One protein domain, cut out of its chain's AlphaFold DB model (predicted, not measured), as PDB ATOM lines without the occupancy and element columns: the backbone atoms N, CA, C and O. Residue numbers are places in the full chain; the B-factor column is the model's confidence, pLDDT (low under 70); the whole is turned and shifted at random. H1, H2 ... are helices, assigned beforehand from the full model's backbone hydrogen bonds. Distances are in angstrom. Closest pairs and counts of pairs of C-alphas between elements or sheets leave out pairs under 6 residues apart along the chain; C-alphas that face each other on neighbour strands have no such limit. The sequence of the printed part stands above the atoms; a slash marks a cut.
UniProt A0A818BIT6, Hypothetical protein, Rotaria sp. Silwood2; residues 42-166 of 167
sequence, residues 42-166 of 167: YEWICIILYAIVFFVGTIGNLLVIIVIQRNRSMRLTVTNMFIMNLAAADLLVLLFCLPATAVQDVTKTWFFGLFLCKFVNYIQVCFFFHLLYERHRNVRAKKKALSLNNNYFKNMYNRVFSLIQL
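This is residues 42 to 166 of the 167 residues of the protein "Hypothetical protein" of Rotaria sp. Silwood2 (UniProt A0A818BIT6). Three long helices, H1, H3 and H4, run side by side in alternating directions, with H3 between H1 and H4, and residues 140 to 166, mostly the far part of H4, stick out as a long bare arm. The short H2 sits at the turn from H1 to H3. The printed part has 125 residues, with four named helices in the order H1, H2, H3, H4 and no named strand; the class is all helix. The whole is extended, with a radius of gyration of the C-alphas of 24.7 A and spans of 92 by 27 by 15 A.

H1, residues 42 to 70, is 41.6 A long and begins at C-alpha 42 (-7.935, -34.210, -12.724). H2 is residues 72 to 75. H3, residues 78 to 107, is 42.9 A long, with a kink of 26 degrees near residue 94. H4, residues 113 to 164, is 78.1 A long and ends at C-alpha 164 (53.929, -12.569, 47.545).

H1 and H3 touch at a shallow tilt of 23 degrees, opposite ways; their closest C-alphas, of Asn 61 and Ala 87, are 4.9 A apart. H1 and H2 only just touch, only at the corner, with 3 pairs of C-alphas within 8 A. H3 and H4 form a helical hairpin at a shallow tilt of 14 degrees, opposite ways; H4 touches H3 with residues 116 to 131 alone, and the closest C-alphas, of Ala 89 and Gln 124, are 5.9 A apart. H1 and H4 are apart. Every O i to N i+4 pair is within hydrogen-bond range in H1, against 23 of 26 in H3 and 47 of 48 in H4; H2 is too short for such a pair.

The C-alphas of Tyr 42 and Leu 166, the two farthest apart, are 92.9 A apart. Without residues 140 to 166, the body spans 50 by 26 by 15 A. The three links are tight, and the printed part has no cut. Residues 109 to 114, of which 113 to 114 belong to H4, have pLDDT under 70.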
ATOM      1  N   TYR A  42      -8.701 -35.295 -13.333       79.06
ATOM      2  CA  TYR A  42      -7.935 -34.210 -12.724       79.06
ATOM      3  C   TYR A  42      -7.981 -34.217 -11.192       79.06
ATOM      4  O   TYR A  42      -6.953 -33.990 -10.565       79.06
ATOM      5  N   GLU A  43      -9.129 -34.509 -10.576       80.81
ATOM      6  CA  GLU A  43      -9.255 -34.539  -9.113       80.81
ATOM      7  C   GLU A  43      -8.440 -35.690  -8.513       80.81
ATOM      8  O   GLU A  43      -7.712 -35.489  -7.542       80.81
ATOM      9  N   TRP A  44      -8.455 -36.865  -9.150       83.69
ATOM     10  CA  TRP A  44      -7.601 -37.992  -8.759       83.69
ATOM     11  C   TRP A  44      -6.110 -37.664  -8.864       83.69
ATOM     12  O   TRP A  44      -5.341 -37.973  -7.951       83.69
ATOM     13  N   ILE A  45      -5.698 -37.000  -9.947       87.44
ATOM     14  CA  ILE A  45      -4.312 -36.552 -10.128       87.44
ATOM     15  C   ILE A  45      -3.926 -35.545  -9.034       87.44
ATOM     16  O   ILE A  45      -2.856 -35.683  -8.440       87.44
ATOM     17  N   CYS A  46      -4.791 -34.580  -8.713       85.81
ATOM     18  CA  CYS A  46      -4.554 -33.611  -7.641       85.81
ATOM     19  C   CYS A  46      -4.400 -34.287  -6.275       85.81
ATOM     20  O   CYS A  46      -3.469 -33.964  -5.543       85.81
ATOM     21  N   ILE A  47      -5.252 -35.262  -5.941       86.38
ATOM     22  CA  ILE A  47      -5.164 -36.011  -4.677       86.38
ATOM     23  C   ILE A  47      -3.824 -36.747  -4.572       86.38
ATOM     24  O   ILE A  47      -3.155 -36.671  -3.538       86.38
ATOM     25  N   ILE A  48      -3.398 -37.421  -5.643       89.81
ATOM     26  CA  ILE A  48      -2.111 -38.127  -5.680       89.81
ATOM     27  C   ILE A  48      -0.949 -37.139  -5.527       89.81
ATOM     28  O   ILE A  48      -0.032 -37.386  -4.745       89.81
ATOM     29  N   LEU A  49      -0.991 -35.999  -6.219       90.94
ATOM     30  CA  LEU A  49       0.030 -34.958  -6.102       90.94
ATOM     31  C   LEU A  49       0.095 -34.374  -4.687       90.94
ATOM     32  O   LEU A  49       1.189 -34.252  -4.136       90.94
ATOM     33  N   TYR A  50      -1.049 -34.069  -4.071       89.94
ATOM     34  CA  TYR A  50      -1.103 -33.608  -2.687       89.94
ATOM     35  C   TYR A  50      -0.521 -34.640  -1.726       89.94
ATOM     36  O   TYR A  50       0.266 -34.270  -0.855       89.94
ATOM     37  N   ALA A  51      -0.816 -35.928  -1.918       91.81
ATOM     38  CA  ALA A  51      -0.219 -36.994  -1.122       91.81
ATOM     39  C   ALA A  51       1.309 -37.045  -1.295       91.81
ATOM     40  O   ALA A  51       2.037 -37.093  -0.305       91.81
ATOM     41  N   ILE A  52       1.820 -36.972  -2.528       94.88
ATOM     42  CA  ILE A  52       3.267 -36.979  -2.794       94.88
ATOM     43  C   ILE A  52       3.947 -35.782  -2.123       94.88
ATOM     44  O   ILE A  52       4.926 -35.964  -1.398       94.88
ATOM     45  N   VAL A  53       3.423 -34.570  -2.318       93.81
ATOM     46  CA  VAL A  53       3.968 -33.347  -1.707       93.81
ATOM     47  C   VAL A  53       3.919 -33.435  -0.183       93.81
ATOM     48  O   VAL A  53       4.889 -33.070   0.480       93.81
ATOM     49  N   PHE A  54       2.837 -33.979   0.375       94.19
ATOM     50  CA  PHE A  54       2.705 -34.210   1.805       94.19
ATOM     51  C   PHE A  54       3.800 -35.139   2.333       94.19
ATOM     52  O   PHE A  54       4.519 -34.767   3.256       94.19
ATOM     53  N   PHE A  55       3.979 -36.325   1.747       95.38
ATOM     54  CA  PHE A  55       4.977 -37.288   2.219       95.38
ATOM     55  C   PHE A  55       6.408 -36.793   2.011       95.38
ATOM     56  O   PHE A  55       7.207 -36.812   2.944       95.38
ATOM     57  N   VAL A  56       6.738 -36.300   0.819       96.38
ATOM     58  CA  VAL A  56       8.088 -35.801   0.516       96.38
ATOM     59  C   VAL A  56       8.419 -34.592   1.388       96.38
ATOM     60  O   VAL A  56       9.496 -34.535   1.984       96.38
ATOM     61  N   GLY A  57       7.481 -33.653   1.518       95.00
ATOM     62  CA  GLY A  57       7.648 -32.457   2.331       95.00
ATOM     63  C   GLY A  57       7.758 -32.771   3.822       95.00
ATOM     64  O   GLY A  57       8.630 -32.223   4.497       95.00
ATOM     65  N   THR A  58       6.924 -33.671   4.352       95.19
ATOM     66  CA  THR A  58       6.985 -34.049   5.772       95.19
ATOM     67  C   THR A  58       8.276 -34.781   6.092       95.19
ATOM     68  O   THR A  58       8.963 -34.401   7.037       95.19
ATOM     69  N   ILE A  59       8.665 -35.770   5.284       96.88
ATOM     70  CA  ILE A  59       9.908 -36.524   5.482       96.88
ATOM     71  C   ILE A  59      11.119 -35.592   5.370       96.88
ATOM     72  O   ILE A  59      11.975 -35.603   6.253       96.88
ATOM     73  N   GLY A  60      11.183 -34.750   4.336       96.25
ATOM     74  CA  GLY A  60      12.299 -33.826   4.125       96.25
ATOM     75  C   GLY A  60      12.477 -32.846   5.285       96.25
ATOM     76  O   GLY A  60      13.560 -32.757   5.865       96.25
ATOM     77  N   ASN A  61      11.401 -32.164   5.684       95.88
ATOM     78  CA  ASN A  61      11.454 -31.196   6.779       95.88
ATOM     79  C   ASN A  61      11.707 -31.860   8.139       95.88
ATOM     80  O   ASN A  61      12.449 -31.323   8.964       95.88
ATOM     81  N   LEU A  62      11.168 -33.062   8.364       95.56
ATOM     82  CA  LEU A  62      11.421 -33.821   9.586       95.56
ATOM     83  C   LEU A  62      12.889 -34.259   9.683       95.56
ATOM     84  O   LEU A  62      13.498 -34.124  10.744       95.56
ATOM     85  N   LEU A  63      13.484 -34.723   8.581       95.62
ATOM     86  CA  LEU A  63      14.904 -35.079   8.527       95.62
ATOM     87  C   LEU A  63      15.797 -33.880   8.856       95.62
ATOM     88  O   LEU A  63      16.722 -34.018   9.658       95.62
ATOM     89  N   VAL A  64      15.496 -32.698   8.310       94.06
ATOM     90  CA  VAL A  64      16.220 -31.454   8.625       94.06
ATOM     91  C   VAL A  64      16.180 -31.165  10.128       94.06
ATOM     92  O   VAL A  64      17.227 -30.927  10.740       94.06
ATOM     93  N   ILE A  65      15.002 -31.253  10.752       92.56
ATOM     94  CA  ILE A  65      14.848 -31.043  12.198       92.56
ATOM     95  C   ILE A  65      15.652 -32.083  12.987       92.56
ATOM     96  O   ILE A  65      16.387 -31.710  13.903       92.56
ATOM     97  N   ILE A  66      15.576 -33.368  12.630       93.06
ATOM     98  CA  ILE A  66      16.297 -34.454  13.317       93.06
ATOM     99  C   ILE A  66      17.815 -34.239  13.249       93.06
ATOM    100  O   ILE A  66      18.501 -34.334  14.271       93.06
ATOM    101  N   VAL A  67      18.352 -33.923  12.069       93.19
ATOM    102  CA  VAL A  67      19.794 -33.722  11.853       93.19
ATOM    103  C   VAL A  67      20.322 -32.550  12.680       93.19
ATOM    104  O   VAL A  67      21.385 -32.658  13.304       93.19
ATOM    105  N   ILE A  68      19.576 -31.444  12.728       91.06
ATOM    106  CA  ILE A  68      19.965 -30.266  13.508       91.06
ATOM    107  C   ILE A  68      19.808 -30.543  15.010       91.06
ATOM    108  O   ILE A  68      20.692 -30.190  15.793       91.06
ATOM    109  N   GLN A  69      18.738 -31.226  15.425       86.31
ATOM    110  CA  GLN A  69      18.473 -31.536  16.830       86.31
ATOM    111  C   GLN A  69      19.511 -32.495  17.425       86.31
ATOM    112  O   GLN A  69      19.904 -32.330  18.582       86.31
ATOM    113  N   ARG A  70      20.003 -33.457  16.636       89.25
ATOM    114  CA  ARG A  70      21.043 -34.407  17.061       89.25
ATOM    115  C   ARG A  70      22.366 -33.709  17.394       89.25
ATOM    116  O   ARG A  70      23.082 -34.142  18.293       89.25
ATOM    117  N   ASN A  71      22.678 -32.604  16.718       85.44
ATOM    118  CA  ASN A  71      23.951 -31.903  16.856       85.44
ATOM    119  C   ASN A  71      23.797 -30.599  17.645       85.44
ATOM    120  O   ASN A  71      23.648 -29.519  17.072       85.44
ATOM    121  N   ARG A  72      23.922 -30.666  18.978       74.56
ATOM    122  CA  ARG A  72      23.719 -29.510  19.879       74.56
ATOM    123  C   ARG A  72      24.596 -28.292  19.547       74.56
ATOM    124  O   ARG A  72      24.158 -27.166  19.759       74.56
ATOM    125  N   SER A  73      25.811 -28.510  19.037       72.94
ATOM    126  CA  SER A  73      26.716 -27.428  18.614       72.94
ATOM    127  C   SER A  73      26.234 -26.758  17.321       72.94
ATOM    128  O   SER A  73      26.174 -25.534  17.250       72.94
ATOM    129  N   MET A  74      25.781 -27.551  16.340       73.31
ATOM    130  CA  MET A  74      25.237 -27.033  15.080       73.31
ATOM    131  C   MET A  74      23.876 -26.363  15.278       73.31
ATOM    132  O   MET A  74      23.621 -25.323  14.681       73.31
ATOM    133  N   ARG A  75      23.033 -26.869  16.181       75.94
ATOM    134  CA  ARG A  75      21.731 -26.270  16.513       75.94
ATOM    135  C   ARG A  75      21.819 -24.807  16.949       75.94
ATOM    136  O   ARG A  75      20.885 -24.049  16.738       75.94
ATOM    137  N   LEU A  76      22.926 -24.398  17.569       72.88
ATOM    138  CA  LEU A  76      23.079 -23.064  18.161       72.88
ATOM    139  C   LEU A  76      23.513 -21.976  17.170       72.88
ATOM    140  O   LEU A  76      23.586 -20.804  17.550       72.88
ATOM    141  N   THR A  77      23.789 -22.335  15.916       85.19
ATOM    142  CA  THR A  77      24.128 -21.374  14.862       85.19
ATOM    143  C   THR A  77      22.886 -20.594  14.429       85.19
ATOM    144  O   THR A  77      21.794 -21.149  14.331       85.19
ATOM    145  N   VAL A  78      23.042 -19.295  14.142       84.75
ATOM    146  CA  VAL A  78      21.930 -18.418  13.717       84.75
ATOM    147  C   VAL A  78      21.212 -18.974  12.489       84.75
ATOM    148  O   VAL A  78      19.989 -19.077  12.498       84.75
ATOM    149  N   THR A  79      21.978 -19.411  11.493       87.94
ATOM    150  CA  THR A  79      21.470 -20.017  10.259       87.94
ATOM    151  C   THR A  79      20.682 -21.296  10.529       87.94
ATOM    152  O   THR A  79      19.586 -21.461  10.012       87.94
ATOM    153  N   ASN A  80      21.180 -22.171  11.405       88.88
ATOM    154  CA  ASN A  80      20.524 -23.451  11.687       88.88
ATOM    155  C   ASN A  80      19.229 -23.273  12.493       88.88
ATOM    156  O   ASN A  80      18.278 -24.021  12.291       88.88
ATOM    157  N   MET A  81      19.148 -22.245  13.345       87.06
ATOM    158  CA  MET A  81      17.890 -21.857  13.996       87.06
ATOM    159  C   MET A  81      16.862 -21.325  12.989       87.06
ATOM    160  O   MET A  81      15.679 -21.625  13.122       87.06
ATOM    161  N   PHE A  82      17.300 -20.569  11.978       89.25
ATOM    162  CA  PHE A  82      16.423 -20.107  10.900       89.25
ATOM    163  C   PHE A  82      15.913 -21.276  10.046       89.25
ATOM    164  O   PHE A  82      14.714 -21.371   9.803       89.25
ATOM    165  N   ILE A  83      16.795 -22.213   9.681       93.12
ATOM    166  CA  ILE A  83      16.435 -23.426   8.929       93.12
ATOM    167  C   ILE A  83      15.433 -24.289   9.712       93.12
ATOM    168  O   ILE A  83      14.446 -24.739   9.140       93.12
ATOM    169  N   MET A  84      15.629 -24.483  11.021       91.38
ATOM    170  CA  MET A  84      14.652 -25.204  11.852       91.38
ATOM    171  C   MET A  84      13.294 -24.502  11.910       91.38
ATOM    172  O   MET A  84      12.265 -25.171  11.898       91.38
ATOM    173  N   ASN A  85      13.281 -23.169  11.992       90.69
ATOM    174  CA  ASN A  85      12.040 -22.400  11.981       90.69
ATOM    175  C   ASN A  85      11.286 -22.549  10.657       90.69
ATOM    176  O   ASN A  85      10.070 -22.711  10.672       90.69
ATOM    177  N   LEU A  86      12.008 -22.527   9.535       92.62
ATOM    178  CA  LEU A  86      11.436 -22.766   8.213       92.62
ATOM    179  C   LEU A  86      10.845 -24.181   8.121       92.62
ATOM    180  O   LEU A  86       9.656 -24.318   7.866       92.62
ATOM    181  N   ALA A  87      11.624 -25.206   8.479       95.12
ATOM    182  CA  ALA A  87      11.170 -26.597   8.443       95.12
ATOM    183  C   ALA A  87       9.934 -26.849   9.328       95.12
ATOM    184  O   ALA A  87       9.042 -27.610   8.960       95.12
ATOM    185  N   ALA A  88       9.845 -26.206  10.497       92.69
ATOM    186  CA  ALA A  88       8.673 -26.315  11.361       92.69
ATOM    187  C   ALA A  88       7.442 -25.591  10.795       92.69
ATOM    188  O   ALA A  88       6.332 -26.111  10.906       92.69
ATOM    189  N   ALA A  89       7.623 -24.418  10.182       93.25
ATOM    190  CA  ALA A  89       6.545 -23.717   9.491       93.25
ATOM    191  C   ALA A  89       6.007 -24.557   8.323       93.25
ATOM    192  O   ALA A  89       4.794 -24.721   8.201       93.25
ATOM    193  N   ASP A  90       6.897 -25.167   7.543       94.25
ATOM    194  CA  ASP A  90       6.521 -26.051   6.442       94.25
ATOM    195  C   ASP A  90       5.745 -27.270   6.948       94.25
ATOM    196  O   ASP A  90       4.701 -27.596   6.395       94.25
ATOM    197  N   LEU A  91       6.167 -27.908   8.048       94.31
ATOM    198  CA  LEU A  91       5.402 -29.006   8.652       94.31
ATOM    199  C   LEU A  91       4.002 -28.575   9.100       94.31
ATOM    200  O   LEU A  91       3.049 -29.321   8.893       94.31
ATOM    201  N   LEU A  92       3.848 -27.384   9.683       91.50
ATOM    202  CA  LEU A  92       2.532 -26.864  10.067       91.50
ATOM    203  C   LEU A  92       1.644 -26.632   8.842       91.50
ATOM    204  O   LEU A  92       0.471 -27.006   8.851       91.50
ATOM    205  N   VAL A  93       2.194 -26.059   7.772       90.31
ATOM    206  CA  VAL A  93       1.461 -25.845   6.519       90.31
ATOM    207  C   VAL A  93       1.088 -27.184   5.879       90.31
ATOM    208  O   VAL A  93      -0.068 -27.379   5.509       90.31
ATOM    209  N   LEU A  94       2.014 -28.139   5.812       92.50
ATOM    210  CA  LEU A  94       1.763 -29.468   5.257       92.50
ATOM    211  C   LEU A  94       0.722 -30.249   6.070       92.50
ATOM    212  O   LEU A  94      -0.098 -30.934   5.476       92.50
ATOM    213  N   LEU A  95       0.721 -30.141   7.401       90.62
ATOM    214  CA  LEU A  95      -0.202 -30.882   8.272       90.62
ATOM    215  C   LEU A  95      -1.597 -30.262   8.370       90.62
ATOM    216  O   LEU A  95      -2.566 -30.997   8.521       90.62
ATOM    217  N   PHE A  96      -1.715 -28.935   8.317       87.69
ATOM    218  CA  PHE A  96      -2.994 -28.255   8.542       87.69
ATOM    219  C   PHE A  96      -3.567 -27.615   7.284       87.69
ATOM    220  O   PHE A  96      -4.767 -27.713   7.047       87.69
ATOM    221  N   CYS A  97      -2.735 -26.959   6.476       86.12
ATOM    222  CA  CYS A  97      -3.206 -26.269   5.279       86.12
ATOM    223  C   CYS A  97      -3.518 -27.277   4.170       86.12
ATOM    224  O   CYS A  97      -4.600 -27.249   3.598       86.12
ATOM    225  N   LEU A  98      -2.609 -28.224   3.926       87.31
ATOM    226  CA  LEU A  98      -2.715 -29.144   2.794       87.31
ATOM    227  C   LEU A  98      -3.936 -30.089   2.875       87.31
ATOM    228  O   LEU A  98      -4.658 -30.193   1.882       87.31
ATOM    229  N   PRO A  99      -4.265 -30.709   4.028       84.44
ATOM    230  CA  PRO A  99      -5.475 -31.523   4.154       84.44
ATOM    231  C   PRO A  99      -6.750 -30.680   4.127       84.44
ATOM    232  O   PRO A  99      -7.765 -31.126   3.601       84.44
ATOM    233  N   ALA A 100      -6.708 -29.458   4.665       84.69
ATOM    234  CA  ALA A 100      -7.850 -28.554   4.617       84.69
ATOM    235  C   ALA A 100      -8.170 -28.123   3.182       84.69
ATOM    236  O   ALA A 100      -9.339 -28.132   2.801       84.69
ATOM    237  N   THR A 101      -7.147 -27.815   2.377       83.56
ATOM    238  CA  THR A 101      -7.299 -27.546   0.943       83.56
ATOM    239  C   THR A 101      -7.844 -28.770   0.212       83.56
ATOM    240  O   THR A 101      -8.820 -28.642  -0.516       83.56
ATOM    241  N   ALA A 102      -7.318 -29.970   0.479       82.81
ATOM    242  CA  ALA A 102      -7.828 -31.195  -0.139       82.81
ATOM    243  C   ALA A 102      -9.312 -31.454   0.195       82.81
ATOM    244  O   ALA A 102     -10.102 -31.781  -0.687       82.81
ATOM    245  N   VAL A 103      -9.723 -31.265   1.454       82.31
ATOM    246  CA  VAL A 103     -11.134 -31.390   1.862       82.31
ATOM    247  C   VAL A 103     -11.999 -30.323   1.197       82.31
ATOM    248  O   VAL A 103     -13.113 -30.623   0.770       82.31
ATOM    249  N   GLN A 104     -11.508 -29.090   1.087       81.50
ATOM    250  CA  GLN A 104     -12.221 -28.008   0.414       81.50
ATOM    251  C   GLN A 104     -12.412 -28.298  -1.080       81.50
ATOM    252  O   GLN A 104     -13.503 -28.076  -1.603       81.50
ATOM    253  N   ASP A 105     -11.396 -28.837  -1.748       77.12
ATOM    254  CA  ASP A 105     -11.454 -29.170  -3.170       77.12
ATOM    255  C   ASP A 105     -12.418 -30.326  -3.461       77.12
ATOM    256  O   ASP A 105     -13.106 -30.295  -4.485       77.12
ATOM    257  N   VAL A 106     -12.518 -31.305  -2.554       74.69
ATOM    258  CA  VAL A 106     -13.445 -32.446  -2.671       74.69
ATOM    259  C   VAL A 106     -14.877 -32.051  -2.317       74.69
ATOM    260  O   VAL A 106     -15.811 -32.370  -3.043       74.69
ATOM    261  N   THR A 107     -15.074 -31.346  -1.202       75.06
ATOM    262  CA  THR A 107     -16.423 -31.000  -0.715       75.06
ATOM    263  C   THR A 107     -17.005 -29.758  -1.386       75.06
ATOM    264  O   THR A 107     -18.179 -29.460  -1.191       75.06
ATOM    265  N   LYS A 108     -16.188 -29.000  -2.138       72.12
ATOM    266  CA  LYS A 108     -16.498 -27.667  -2.696       72.12
ATOM    267  C   LYS A 108     -17.036 -26.674  -1.653       72.12
ATOM    268  O   LYS A 108     -17.594 -25.636  -2.001       72.12
ATOM    269  N   THR A 109     -16.847 -26.969  -0.367       68.94
ATOM    270  CA  THR A 109     -17.360 -26.191   0.761       68.94
ATOM    271  C   THR A 109     -16.223 -25.841   1.706       68.94
ATOM    272  O   THR A 109     -15.431 -26.692   2.110       68.94
ATOM    273  N   TRP A 110     -16.129 -24.566   2.073       67.88
ATOM    274  CA  TRP A 110     -15.076 -24.085   2.958       67.88
ATOM    275  C   TRP A 110     -15.492 -24.269   4.426       67.88
ATOM    276  O   TRP A 110     -15.998 -23.346   5.059       67.88
ATOM    277  N   PHE A 111     -15.224 -25.443   5.005       65.19
ATOM    278  CA  PHE A 111     -15.531 -25.715   6.419       65.19
ATOM    279  C   PHE A 111     -14.589 -25.018   7.416       65.19
ATOM    280  O   PHE A 111     -15.010 -24.626   8.500       65.19
ATOM    281  N   PHE A 112     -13.308 -24.846   7.073       66.44
ATOM    282  CA  PHE A 112     -12.272 -24.474   8.053       66.44
ATOM    283  C   PHE A 112     -11.978 -22.964   8.198       66.44
ATOM    284  O   PHE A 112     -11.224 -22.548   9.079       66.44
ATOM    285  N   GLY A 113     -12.600 -22.138   7.361       66.62
ATOM    286  CA  GLY A 113     -12.582 -20.670   7.353       66.62
ATOM    287  C   GLY A 113     -11.230 -19.971   7.567       66.62
ATOM    288  O   GLY A 113     -10.145 -20.519   7.381       66.62
ATOM    289  N   LEU A 114     -11.327 -18.726   8.046       66.88
ATOM    290  CA  LEU A 114     -10.227 -17.927   8.611       66.88
ATOM    291  C   LEU A 114      -9.626 -18.540   9.888       66.88
ATOM    292  O   LEU A 114      -8.567 -18.100  10.340       66.88
ATOM    293  N   PHE A 115     -10.306 -19.519  10.492       76.06
ATOM    294  CA  PHE A 115      -9.882 -20.146  11.737       76.06
ATOM    295  C   PHE A 115      -8.555 -20.889  11.566       76.06
ATOM    296  O   PHE A 115      -7.620 -20.598  12.308       76.06
ATOM    297  N   LEU A 116      -8.421 -21.758  10.554       80.69
ATOM    298  CA  LEU A 116      -7.152 -22.455  10.301       80.69
ATOM    299  C   LEU A 116      -6.013 -21.491   9.971       80.69
ATOM    300  O   LEU A 116      -4.912 -21.654  10.483       80.69
ATOM    301  N   CYS A 117      -6.274 -20.451   9.179       80.50
ATOM    302  CA  CYS A 117      -5.259 -19.451   8.842       80.50
ATOM    303  C   CYS A 117      -4.722 -18.732  10.095       80.50
ATOM    304  O   CYS A 117      -3.507 -18.599  10.272       80.50
ATOM    305  N   LYS A 118      -5.617 -18.320  11.004       80.56
ATOM    306  CA  LYS A 118      -5.233 -17.709  12.287       80.56
ATOM    307  C   LYS A 118      -4.545 -18.707  13.216       80.56
ATOM    308  O   LYS A 118      -3.569 -18.345  13.868       80.56
ATOM    309  N   PHE A 119      -5.026 -19.946  13.259       86.19
ATOM    310  CA  PHE A 119      -4.459 -21.004  14.087       86.19
ATOM    311  C   PHE A 119      -3.027 -21.351  13.662       86.19
ATOM    312  O   PHE A 119      -2.123 -21.327  14.494       86.19
ATOM    313  N   VAL A 120      -2.790 -21.584  12.369       88.00
ATOM    314  CA  VAL A 120      -1.455 -21.887  11.827       88.00
ATOM    315  C   VAL A 120      -0.482 -20.739  12.099       88.00
ATOM    316  O   VAL A 120       0.606 -20.981  12.621       88.00
ATOM    317  N   ASN A 121      -0.893 -19.490  11.849       87.19
ATOM    318  CA  ASN A 121      -0.073 -18.318  12.169       87.19
ATOM    319  C   ASN A 121       0.260 -18.231  13.663       87.19
ATOM    320  O   ASN A 121       1.403 -17.960  14.025       87.19
ATOM    321  N   TYR A 122      -0.714 -18.484  14.541       89.94
ATOM    322  CA  TYR A 122      -0.486 -18.462  15.983       89.94
ATOM    323  C   TYR A 122       0.558 -19.501  16.406       89.94
ATOM    324  O   TYR A 122       1.523 -19.159  17.090       89.94
ATOM    325  N   ILE A 123       0.423 -20.750  15.949       90.31
ATOM    326  CA  ILE A 123       1.370 -21.822  16.280       90.31
ATOM    327  C   ILE A 123       2.768 -21.517  15.724       90.31
ATOM    328  O   ILE A 123       3.760 -21.707  16.430       90.31
ATOM    329  N   GLN A 124       2.861 -20.982  14.505       89.12
ATOM    330  CA  GLN A 124       4.130 -20.579  13.901       89.12
ATOM    331  C   GLN A 124       4.831 -19.486  14.722       89.12
ATOM    332  O   GLN A 124       6.028 -19.585  15.003       89.12
ATOM    333  N   VAL A 125       4.088 -18.473  15.172       91.12
ATOM    334  CA  VAL A 125       4.608 -17.404  16.035       91.12
ATOM    335  C   VAL A 125       5.057 -17.965  17.386       91.12
ATOM    336  O   VAL A 125       6.164 -17.662  17.840       91.12
ATOM    337  N   CYS A 126       4.257 -18.829  18.014       91.94
ATOM    338  CA  CYS A 126       4.627 -19.502  19.258       91.94
ATOM    339  C   CYS A 126       5.923 -20.311  19.115       91.94
ATOM    340  O   CYS A 126       6.790 -20.232  19.990       91.94
ATOM    341  N   PHE A 127       6.090 -21.045  18.012       89.38
ATOM    342  CA  PHE A 127       7.301 -21.814  17.739       89.38
ATOM    343  C   PHE A 127       8.530 -20.910  17.586       89.38
ATOM    344  O   PHE A 127       9.568 -21.156  18.206       89.38
ATOM    345  N   PHE A 128       8.398 -19.812  16.842       90.12
ATOM    346  CA  PHE A 128       9.469 -18.834  16.682       90.12
ATOM    347  C   PHE A 128       9.893 -18.217  18.024       90.12
ATOM    348  O   PHE A 128      11.085 -18.182  18.350       90.12
ATOM    349  N   PHE A 129       8.933 -17.792  18.852       91.38
ATOM    350  CA  PHE A 129       9.220 -17.277  20.195       91.38
ATOM    351  C   PHE A 129       9.884 -18.325  21.088       91.38
ATOM    352  O   PHE A 129      10.818 -17.991  21.821       91.38
ATOM    353  N   HIS A 130       9.458 -19.587  21.011       90.12
ATOM    354  CA  HIS A 130      10.086 -20.683  21.741       90.12
ATOM    355  C   HIS A 130      11.560 -20.851  21.340       90.12
ATOM    356  O   HIS A 130      12.440 -20.862  22.205       90.12
ATOM    357  N   LEU A 131      11.858 -20.885  20.037       89.31
ATOM    358  CA  LEU A 131      13.228 -20.965  19.524       89.31
ATOM    359  C   LEU A 131      14.084 -19.762  19.947       89.31
ATOM    360  O   LEU A 131      15.239 -19.932  20.355       89.31
ATOM    361  N   LEU A 132      13.538 -18.542  19.904       90.12
ATOM    362  CA  LEU A 132      14.229 -17.345  20.393       90.12
ATOM    363  C   LEU A 132      14.492 -17.409  21.897       90.12
ATOM    364  O   LEU A 132      15.579 -17.044  22.357       90.12
ATOM    365  N   TYR A 133      13.525 -17.900  22.668       91.25
ATOM    366  CA  TYR A 133      13.674 -18.089  24.101       91.25
ATOM    367  C   TYR A 133      14.787 -19.095  24.414       91.25
ATOM    368  O   TYR A 133      15.657 -18.818  25.248       91.25
ATOM    369  N   GLU A 134      14.829 -20.227  23.708       87.62
ATOM    370  CA  GLU A 134      15.911 -21.204  23.825       87.62
ATOM    371  C   GLU A 134      17.266 -20.605  23.447       87.62
ATOM    372  O   GLU A 134      18.232 -20.736  24.205       87.62
ATOM    373  N   ARG A 135      17.345 -19.888  22.320       87.06
ATOM    374  CA  ARG A 135      18.555 -19.171  21.891       87.06
ATOM    375  C   ARG A 135      19.045 -18.240  22.994       87.06
ATOM    376  O   ARG A 135      20.219 -18.287  23.365       87.06
ATOM    377  N   HIS A 136      18.156 -17.420  23.550       89.81
ATOM    378  CA  HIS A 136      18.510 -16.462  24.589       89.81
ATOM    379  C   HIS A 136      18.943 -17.153  25.890       89.81
ATOM    380  O   HIS A 136      19.876 -16.690  26.551       89.81
ATOM    381  N   ARG A 137      18.326 -18.286  26.257       90.38
ATOM    382  CA  ARG A 137      18.785 -19.131  27.372       90.38
ATOM    383  C   ARG A 137      20.203 -19.647  27.136       90.38
ATOM    384  O   ARG A 137      21.046 -19.498  28.017       90.38
ATOM    385  N   ASN A 138      20.484 -20.187  25.953       86.81
ATOM    386  CA  ASN A 138      21.793 -20.751  25.615       86.81
ATOM    387  C   ASN A 138      22.895 -19.678  25.592       86.81
ATOM    388  O   ASN A 138      23.991 -19.906  26.106       86.81
ATOM    389  N   VAL A 139      22.597 -18.479  25.077       87.38
ATOM    390  CA  VAL A 139      23.518 -17.329  25.120       87.38
ATOM    391  C   VAL A 139      23.770 -16.876  26.559       87.38
ATOM    392  O   VAL A 139      24.921 -16.661  26.936       87.38
ATOM    393  N   ARG A 140      22.725 -16.766  27.391       89.69
ATOM    394  CA  ARG A 140      22.879 -16.412  28.812       89.69
ATOM    395  C   ARG A 140      23.682 -17.457  29.585       89.69
ATOM    396  O   ARG A 140      24.529 -17.077  30.385       89.69
ATOM    397  N   ALA A 141      23.465 -18.744  29.326       87.69
ATOM    398  CA  ALA A 141      24.238 -19.823  29.937       87.69
ATOM    399  C   ALA A 141      25.729 -19.727  29.568       87.69
ATOM    400  O   ALA A 141      26.575 -19.753  30.460       87.69
ATOM    401  N   LYS A 142      26.052 -19.504  28.282       87.75
ATOM    402  CA  LYS A 142      27.435 -19.259  27.833       87.75
ATOM    403  C   LYS A 142      28.052 -18.024  28.497       87.75
ATOM    404  O   LYS A 142      29.179 -18.098  28.976       87.75
ATOM    405  N   LYS A 143      27.315 -16.908  28.584       89.38
ATOM    406  CA  LYS A 143      27.786 -15.689  29.267       89.38
ATOM    407  C   LYS A 143      28.066 -15.925  30.757       89.38
ATOM    408  O   LYS A 143      29.096 -15.471  31.244       89.38
ATOM    409  N   LYS A 144      27.200 -16.656  31.470       92.38
ATOM    410  CA  LYS A 144      27.417 -17.010  32.886       92.38
ATOM    411  C   LYS A 144      28.660 -17.883  33.080       92.38
ATOM    412  O   LYS A 144      29.446 -17.606  33.976       92.38
ATOM    413  N   ALA A 145      28.872 -18.886  32.226       89.81
ATOM    414  CA  ALA A 145      30.066 -19.731  32.288       89.81
ATOM    415  C   ALA A 145      31.362 -18.923  32.078       89.81
ATOM    416  O   ALA A 145      32.328 -19.100  32.816       89.81
ATOM    417  N   LEU A 146      31.359 -17.980  31.128       92.06
ATOM    418  CA  LEU A 146      32.484 -17.067  30.895       92.06
ATOM    419  C   LEU A 146      32.740 -16.135  32.086       92.06
ATOM    420  O   LEU A 146      33.890 -15.948  32.474       92.06
ATOM    421  N   SER A 147      31.689 -15.565  32.687       91.75
ATOM    422  CA  SER A 147      31.847 -14.669  33.839       91.75
ATOM    423  C   SER A 147      32.371 -15.407  35.072       91.75
ATOM    424  O   SER A 147      33.198 -14.858  35.796       91.75
ATOM    425  N   LEU A 148      31.933 -16.648  35.299       94.12
ATOM    426  CA  LEU A 148      32.447 -17.498  36.374       94.12
ATOM    427  C   LEU A 148      33.923 -17.833  36.161       94.12
ATOM    428  O   LEU A 148      34.705 -17.689  37.096       94.12
ATOM    429  N   ASN A 149      34.316 -18.200  34.938       92.56
ATOM    430  CA  ASN A 149      35.715 -18.477  34.615       92.56
ATOM    431  C   ASN A 149      36.607 -17.238  34.827       92.56
ATOM    432  O   ASN A 149      37.661 -17.320  35.449       92.56
ATOM    433  N   ASN A 150      36.145 -16.064  34.387       93.94
ATOM    434  CA  ASN A 150      36.878 -14.811  34.573       93.94
ATOM    435  C   ASN A 150      37.009 -14.432  36.061       93.94
ATOM    436  O   ASN A 150      38.087 -14.064  36.523       93.94
ATOM    437  N   ASN A 151      35.930 -14.574  36.840       93.19
ATOM    438  CA  ASN A 151      35.956 -14.325  38.284       93.19
ATOM    439  C   ASN A 151      36.868 -15.309  39.024       93.19
ATOM    440  O   ASN A 151      37.578 -14.908  39.942       93.19
ATOM    441  N   TYR A 152      36.876 -16.581  38.619       92.88
ATOM    442  CA  TYR A 152      37.779 -17.588  39.168       92.88
ATOM    443  C   TYR A 152      39.243 -17.209  38.924       92.88
ATOM    444  O   TYR A 152      40.028 -17.157  39.870       92.88
ATOM    445  N   PHE A 153      39.595 -16.850  37.686       90.50
ATOM    446  CA  PHE A 153      40.954 -16.437  37.335       90.50
ATOM    447  C   PHE A 153      41.386 -15.173  38.094       90.50
ATOM    448  O   PHE A 153      42.485 -15.117  38.643       90.50
ATOM    449  N   LYS A 154      40.489 -14.184  38.206       91.44
ATOM    450  CA  LYS A 154      40.734 -12.947  38.959       91.44
ATOM    451  C   LYS A 154      40.964 -13.210  40.450       91.44
ATOM    452  O   LYS A 154      41.892 -12.658  41.036       91.44
ATOM    453  N   ASN A 155      40.163 -14.084  41.059       91.81
ATOM    454  CA  ASN A 155      40.331 -14.473  42.460       91.81
ATOM    455  C   ASN A 155      41.629 -15.254  42.698       91.81
ATOM    456  O   ASN A 155      42.269 -15.068  43.731       91.81
ATOM    457  N   MET A 156      42.029 -16.106  41.753       88.50
ATOM    458  CA  MET A 156      43.282 -16.855  41.825       88.50
ATOM    459  C   MET A 156      44.498 -15.922  41.766       88.50
ATOM    460  O   MET A 156      45.369 -16.011  42.627       88.50
ATOM    461  N   TYR A 157      44.524 -14.984  40.814       91.50
ATOM    462  CA  TYR A 157      45.593 -13.988  40.699       91.50
ATOM    463  C   TYR A 157      45.731 -13.143  41.972       91.50
ATOM    464  O   TYR A 157      46.827 -13.004  42.510       91.50
ATOM    465  N   ASN A 158      44.610 -12.648  42.507       92.50
ATOM    466  CA  ASN A 158      44.612 -11.843  43.729       92.50
ATOM    467  C   ASN A 158      45.153 -12.612  44.946       92.50
ATOM    468  O   ASN A 158      45.869 -12.030  45.754       92.50
ATOM    469  N   ARG A 159      44.849 -13.914  45.071       91.69
ATOM    470  CA  ARG A 159      45.389 -14.754  46.154       91.69
ATOM    471  C   ARG A 159      46.901 -14.929  46.052       91.69
ATOM    472  O   ARG A 159      47.586 -14.821  47.063       91.69
ATOM    473  N   VAL A 160      47.424 -15.171  44.852       88.75
ATOM    474  CA  VAL A 160      48.875 -15.299  44.635       88.75
ATOM    475  C   VAL A 160      49.579 -13.977  44.942       88.75
ATOM    476  O   VAL A 160      50.558 -13.966  45.678       88.75
ATOM    477  N   PHE A 161      49.036 -12.855  44.467       88.69
ATOM    478  CA  PHE A 161      49.592 -11.529  44.735       88.69
ATOM    479  C   PHE A 161      49.637 -11.194  46.238       88.69
ATOM    480  O   PHE A 161      50.647 -10.688  46.717       88.69
ATOM    481  N   SER A 162      48.591 -11.538  47.001       88.38
ATOM    482  CA  SER A 162      48.581 -11.322  48.457       88.38
ATOM    483  C   SER A 162      49.597 -12.173  49.221       88.38
ATOM    484  O   SER A 162      50.064 -11.742  50.266       88.38
ATOM    485  N   LEU A 163      49.938 -13.365  48.718       87.81
ATOM    486  CA  LEU A 163      50.946 -14.226  49.343       87.81
ATOM    487  C   LEU A 163      52.363 -13.700  49.092       87.81
ATOM    488  O   LEU A 163      53.177 -13.723  50.001       87.81
ATOM    489  N   ILE A 164      52.626 -13.155  47.901       81.25
ATOM    490  CA  ILE A 164      53.929 -12.569  47.545       81.25
ATOM    491  C   ILE A 164      54.216 -11.277  48.330       81.25
ATOM    492  O   ILE A 164      55.365 -10.988  48.615       81.25
ATOM    493  N   GLN A 165      53.197 -10.491  48.699       78.62
ATOM    494  CA  GLN A 165      53.391  -9.283  49.521       78.62
ATOM    495  C   GLN A 165      53.636  -9.559  51.019       78.62
ATOM    496  O   GLN A 165      53.850  -8.607  51.769       78.62
ATOM    497  N   LEU A 166      53.544 -10.815  51.464       74.69
ATOM    498  CA  LEU A 166      53.734 -11.217  52.864       74.69
ATOM    499  C   LEU A 166      55.101 -11.879  53.129       74.69
ATOM    500  O   LEU A 166      55.397 -12.156  54.292       74.69
TER     501      LEU A 166